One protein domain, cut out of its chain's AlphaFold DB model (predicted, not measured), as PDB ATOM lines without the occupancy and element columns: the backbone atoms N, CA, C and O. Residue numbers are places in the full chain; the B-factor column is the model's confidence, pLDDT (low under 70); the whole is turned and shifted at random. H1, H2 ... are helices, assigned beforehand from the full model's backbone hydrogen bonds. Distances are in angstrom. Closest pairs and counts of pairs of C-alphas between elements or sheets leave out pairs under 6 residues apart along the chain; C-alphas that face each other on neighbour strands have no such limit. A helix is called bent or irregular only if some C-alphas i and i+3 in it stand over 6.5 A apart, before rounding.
ATOM      1  N   ALA A  88      12.115  32.867  59.512       83.38
ATOM      2  CA  ALA A  88      10.755  33.033  58.999       83.38
ATOM      3  C   ALA A  88      10.542  34.398  58.321       83.38
ATOM      4  O   ALA A  88       9.926  34.461  57.261       83.38
ATOM      5  N   SER A  89      11.122  35.476  58.867       85.25
ATOM      6  CA  SER A  89      11.024  36.814  58.261       85.25
ATOM      7  C   SER A  89      11.648  36.866  56.860       85.25
ATOM      8  O   SER A  89      11.094  37.466  55.942       85.25
ATOM      9  N   ILE A  90      12.781  36.183  56.659       85.25
ATOM     10  CA  ILE A  90      13.462  36.121  55.359       85.25
ATOM     11  C   ILE A  90      12.624  35.322  54.355       85.25
ATOM     12  O   ILE A  90      12.497  35.738  53.205       85.25
ATOM     13  N   ILE A  91      12.014  34.215  54.795       87.00
ATOM     14  CA  ILE A  91      11.142  33.383  53.953       87.00
ATOM     15  C   ILE A  91       9.900  34.171  53.523       87.00
ATOM     16  O   ILE A  91       9.585  34.201  52.336       87.00
ATOM     17  N   ILE A  92       9.232  34.857  54.455       90.00
ATOM     18  CA  ILE A  92       8.041  35.671  54.167       90.00
ATOM     19  C   ILE A  92       8.388  36.809  53.202       90.00
ATOM     20  O   ILE A  92       7.681  37.014  52.216       90.00
ATOM     21  N   LEU A  93       9.502  37.510  53.432       88.56
ATOM     22  CA  LEU A  93       9.960  38.579  52.544       88.56
ATOM     23  C   LEU A  93      10.293  38.051  51.140       88.56
ATOM     24  O   LEU A  93       9.956  38.688  50.143       88.56
ATOM     25  N   GLY A  94      10.933  36.883  51.049       88.81
ATOM     26  CA  GLY A  94      11.224  36.215  49.780       88.81
ATOM     27  C   GLY A  94       9.956  35.813  49.027       88.81
ATOM     28  O   GLY A  94       9.822  36.127  47.844       88.81
ATOM     29  N   ALA A  95       8.998  35.191  49.718       92.06
ATOM     30  CA  ALA A  95       7.713  34.797  49.149       92.06
ATOM     31  C   ALA A  95       6.924  36.014  48.647       92.06
ATOM     32  O   ALA A  95       6.441  36.019  47.516       92.06
ATOM     33  N   PHE A  96       6.871  37.086  49.440       93.44
ATOM     34  CA  PHE A  96       6.235  38.338  49.043       93.44
ATOM     35  C   PHE A  96       6.878  38.938  47.783       93.44
ATOM     36  O   PHE A  96       6.174  39.334  46.856       93.44
ATOM     37  N   LYS A  97       8.216  38.944  47.699       88.25
ATOM     38  CA  LYS A  97       8.940  39.414  46.504       88.25
ATOM     39  C   LYS A  97       8.672  38.539  45.279       88.25
ATOM     40  O   LYS A  97       8.566  39.084  44.185       88.25
ATOM     41  N   MET A  98       8.525  37.223  45.444       91.50
ATOM     42  CA  MET A  98       8.131  36.336  44.344       91.50
ATOM     43  C   MET A  98       6.717  36.630  43.843       91.50
ATOM     44  O   MET A  98       6.527  36.752  42.638       91.50
ATOM     45  N   VAL A  99       5.748  36.803  44.745       94.44
ATOM     46  CA  VAL A  99       4.370  37.168  44.377       94.44
ATOM     47  C   VAL A  99       4.361  38.504  43.630       94.44
ATOM     48  O   VAL A  99       3.792  38.599  42.546       94.44
ATOM     49  N   LEU A 100       5.056  39.522  44.144       91.19
ATOM     50  CA  LEU A 100       5.158  40.813  43.460       91.19
ATOM     51  C   LEU A 100       5.838  40.710  42.092       91.19
ATOM     52  O   LEU A 100       5.352  41.301  41.134       91.19
ATOM     53  N   GLY A 101       6.936  39.964  41.981       89.44
ATOM     54  CA  GLY A 101       7.629  39.777  40.707       89.44
ATOM     55  C   GLY A 101       6.771  39.046  39.674       89.44
ATOM     56  O   GLY A 101       6.756  39.437  38.511       89.44
ATOM     57  N   PHE A 102       6.023  38.028  40.103       92.12
ATOM     58  CA  PHE A 102       5.187  37.218  39.222       92.12
ATOM     59  C   PHE A 102       3.945  37.969  38.725       92.12
ATOM     60  O   PHE A 102       3.645  37.925  37.536       92.12
ATOM     61  N   PHE A 103       3.238  38.682  39.609       93.12
ATOM     62  CA  PHE A 103       1.990  39.371  39.252       93.12
ATOM     63  C   PHE A 103       2.188  40.821  38.783       93.12
ATOM     64  O   PHE A 103       1.403  41.307  37.975       93.12
ATOM     65  N   PHE A 104       3.222  41.516  39.267       92.19
ATOM     66  CA  PHE A 104       3.429  42.956  39.044       92.19
ATOM     67  C   PHE A 104       4.806  43.296  38.454       92.19
ATOM     68  O   PHE A 104       5.201  44.461  38.478       92.19
ATOM     69  N   GLY A 105       5.545  42.319  37.918       88.25
ATOM     70  CA  GLY A 105       6.918  42.507  37.432       88.25
ATOM     71  C   GLY A 105       7.075  43.656  36.429       88.25
ATOM     72  O   GLY A 105       7.869  44.563  36.662       88.25
ATOM     73  N   GLU A 106       6.273  43.673  35.361       87.56
ATOM     74  CA  GLU A 106       6.336  44.713  34.318       87.56
ATOM     75  C   GLU A 106       6.025  46.114  34.868       87.56
ATOM     76  O   GLU A 106       6.746  47.080  34.600       87.56
ATOM     77  N   THR A 107       4.990  46.229  35.705       90.19
ATOM     78  CA  THR A 107       4.615  47.491  36.359       90.19
ATOM     79  C   THR A 107       5.711  47.971  37.308       90.19
ATOM     80  O   THR A 107       6.054  49.155  37.316       90.19
ATOM     81  N   LEU A 108       6.303  47.057  38.079       87.94
ATOM     82  CA  LEU A 108       7.359  47.367  39.035       87.94
ATOM     83  C   LEU A 108       8.640  47.811  38.323       87.94
ATOM     84  O   LEU A 108       9.253  48.793  38.735       87.94
ATOM     85  N   VAL A 109       9.015  47.153  37.223       85.62
ATOM     86  CA  VAL A 109      10.141  47.568  36.371       85.62
ATOM     87  C   VAL A 109       9.879  48.947  35.759       85.62
ATOM     88  O   VAL A 109      10.782  49.787  35.729       85.62
ATOM     89  N   GLY A 110       8.648  49.219  35.318       86.94
ATOM     90  CA  GLY A 110       8.233  50.544  34.852       86.94
ATOM     91  C   GLY A 110       8.394  51.632  35.919       86.94
ATOM     92  O   GLY A 110       8.901  52.713  35.620       86.94
ATOM     93  N   LEU A 111       8.040  51.329  37.171       88.81
ATOM     94  CA  LEU A 111       8.209  52.235  38.308       88.81
ATOM     95  C   LEU A 111       9.690  52.436  38.670       88.81
ATOM     96  O   LEU A 111      10.137  53.565  38.857       88.81
ATOM     97  N   LEU A 112      10.478  51.357  38.705       85.31
ATOM     98  CA  LEU A 112      11.920  51.389  38.973       85.31
ATOM     99  C   LEU A 112      12.680  52.262  37.965       85.31
ATOM    100  O   LEU A 112      13.639  52.931  38.337       85.31
ATOM    101  N   ARG A 113      12.241  52.311  36.700       85.94
ATOM    102  CA  ARG A 113      12.840  53.187  35.677       85.94
ATOM    103  C   ARG A 113      12.610  54.678  35.929       85.94
ATOM    104  O   ARG A 113      13.397  55.484  35.437       85.94
ATOM    105  N   GLN A 114      11.571  55.043  36.678       91.44
ATOM    106  CA  GLN A 114      11.298  56.432  37.063       91.44
ATOM    107  C   GLN A 114      12.115  56.870  38.284       91.44
ATOM    108  O   GLN A 114      12.165  58.058  38.595       91.44
ATOM    109  N   TYR A 115      12.774  55.932  38.971       89.38
ATOM    110  CA  TYR A 115      13.584  56.251  40.136       89.38
ATOM    111  C   TYR A 115      14.768  57.160  39.748       89.38
ATOM    112  O   TYR A 115      15.501  56.857  38.798       89.38
ATOM    113  N   PRO A 116      14.996  58.275  40.466       92.31
ATOM    114  CA  PRO A 116      16.033  59.234  40.112       92.31
ATOM    115  C   PRO A 116      17.425  58.611  40.259       92.31
ATOM    116  O   PRO A 116      17.877  58.271  41.355       92.31
ATOM    117  N   LYS A 117      18.147  58.518  39.136       90.69
ATOM    118  CA  LYS A 117      19.504  57.945  39.076       90.69
ATOM    119  C   LYS A 117      20.483  58.642  40.027       90.69
ATOM    120  O   LYS A 117      21.386  57.993  40.544       90.69
ATOM    121  N   SER A 118      20.277  59.932  40.298       91.94
ATOM    122  CA  SER A 118      21.095  60.715  41.228       91.94
ATOM    123  C   SER A 118      21.034  60.178  42.660       91.94
ATOM    124  O   SER A 118      22.073  60.062  43.301       91.94
ATOM    125  N   LEU A 119      19.851  59.779  43.147       91.94
ATOM    126  CA  LEU A 119      19.726  59.171  44.478       91.94
ATOM    127  C   LEU A 119      20.410  57.807  44.524       91.94
ATOM    128  O   LEU A 119      21.112  57.505  45.484       91.94
ATOM    129  N   LEU A 120      20.264  57.015  43.457       87.44
ATOM    130  CA  LEU A 120      20.933  55.721  43.345       87.44
ATOM    131  C   LEU A 120      22.461  55.882  43.418       87.44
ATOM    132  O   LEU A 120      23.124  55.156  44.153       87.44
ATOM    133  N   GLY A 121      23.009  56.881  42.719       90.06
ATOM    134  CA  GLY A 121      24.432  57.211  42.758       90.06
ATOM    135  C   GLY A 121      24.913  57.605  44.156       90.06
ATOM    136  O   GLY A 121      25.923  57.082  44.617       90.06
ATOM    137  N   ILE A 122      24.166  58.459  44.861       93.94
ATOM    138  CA  ILE A 122      24.512  58.877  46.229       93.94
ATOM    139  C   ILE A 122      24.525  57.676  47.179       93.94
ATOM    140  O   ILE A 122      25.467  57.530  47.950       93.94
ATOM    141  N   MET A 123      23.533  56.787  47.094       88.50
ATOM    142  CA  MET A 123      23.467  55.584  47.935       88.50
ATOM    143  C   MET A 123      24.651  54.645  47.685       88.50
ATOM    144  O   MET A 123      25.223  54.103  48.632       88.50
ATOM    145  N   VAL A 124      25.049  54.478  46.420       85.56
ATOM    146  CA  VAL A 124      26.210  53.658  46.044       85.56
ATOM    147  C   VAL A 124      27.508  54.283  46.550       85.56
ATOM    148  O   VAL A 124      28.331  53.572  47.121       85.56
ATOM    149  N   VAL A 125      27.689  55.598  46.398       90.06
ATOM    150  CA  VAL A 125      28.876  56.303  46.906       90.06
ATOM    151  C   VAL A 125      28.933  56.247  48.430       90.06
ATOM    152  O   VAL A 125      29.982  55.929  48.978       90.06
ATOM    153  N   ALA A 126      27.818  56.492  49.120       87.75
ATOM    154  CA  ALA A 126      27.744  56.422  50.577       87.75
ATOM    155  C   ALA A 126      28.093  55.018  51.090       87.75
ATOM    156  O   ALA A 126      28.970  54.876  51.939       87.75
ATOM    157  N   SER A 127      27.492  53.981  50.498       80.94
ATOM    158  CA  SER A 127      27.809  52.586  50.828       80.94
ATOM    159  C   SER A 127      29.278  52.267  50.530       80.94
ATOM    160  O   SER A 127      29.958  51.640  51.335       80.94
ATOM    161  N   GLY A 128      29.800  52.732  49.391       81.25
ATOM    162  CA  GLY A 128      31.198  52.545  49.001       81.25
ATOM    163  C   GLY A 128      32.185  53.205  49.966       81.25
ATOM    164  O   GLY A 128      33.181  52.587  50.332       81.25
ATOM    165  N   LEU A 129      31.895  54.426  50.424       85.00
ATOM    166  CA  LEU A 129      32.699  55.137  51.420       85.00
ATOM    167  C   LEU A 129      32.666  54.437  52.779       85.00
ATOM    168  O   LEU A 129      33.700  54.328  53.436       85.00
ATOM    169  N   GLU A 130      31.506  53.937  53.199       80.06
ATOM    170  CA  GLU A 130      31.391  53.167  54.435       80.06
ATOM    171  C   GLU A 130      32.229  51.884  54.368       80.06
ATOM    172  O   GLU A 130      33.025  51.614  55.272       80.06
TER     173      GLU A 130
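This is residues 88 to 130 of the 193 residues of an uncharacterized protein of Monilinia fructigena (UniProt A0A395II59). Picture an open, flat U: the long helix H1 bends into one upright, H1a, and the base, H1b, and after a tight link H2 makes the other upright. The space between the uprights is empty. The printed part has 43 residues with two named helices, H1 then H2, and no named strand; its class is all helix. It is only just extended, close to loose, with a radius of gyration of the C-alphas of 14.1 A and spans of 33 by 28 by 8 A.

Find C-alpha 88 at (10.755, 33.033, 58.999), where H1, residues 88 to 113, begins. By its hydrogen bonds it was assigned as one helix, but it is bent: C-alphas 103 and 106 are 8.5 A apart. Arm H1a, residues 88 to 103, is 22.5 A long; arm H1b, residues 106 to 113, 10.8 A. H2, residues 117 to 130, runs 20.0 A to C-alpha 130 at (31.391, 53.167, 54.435).

H1a and H1b are about perpendicular, at 77 degrees. They are close but not clearly touching; their closest C-alphas, Gly 101 and Leu 108, are 7.8 A apart. H2 is apart from both arms. In H1a, H1b and H2 every O i to N i+4 pair is within hydrogen-bond range.

The C-alphas farthest apart, of Phe 103 and Leu 129, are 36.6 A apart. The printed part has no cut, and no printed residue is under 70 in pLDDT.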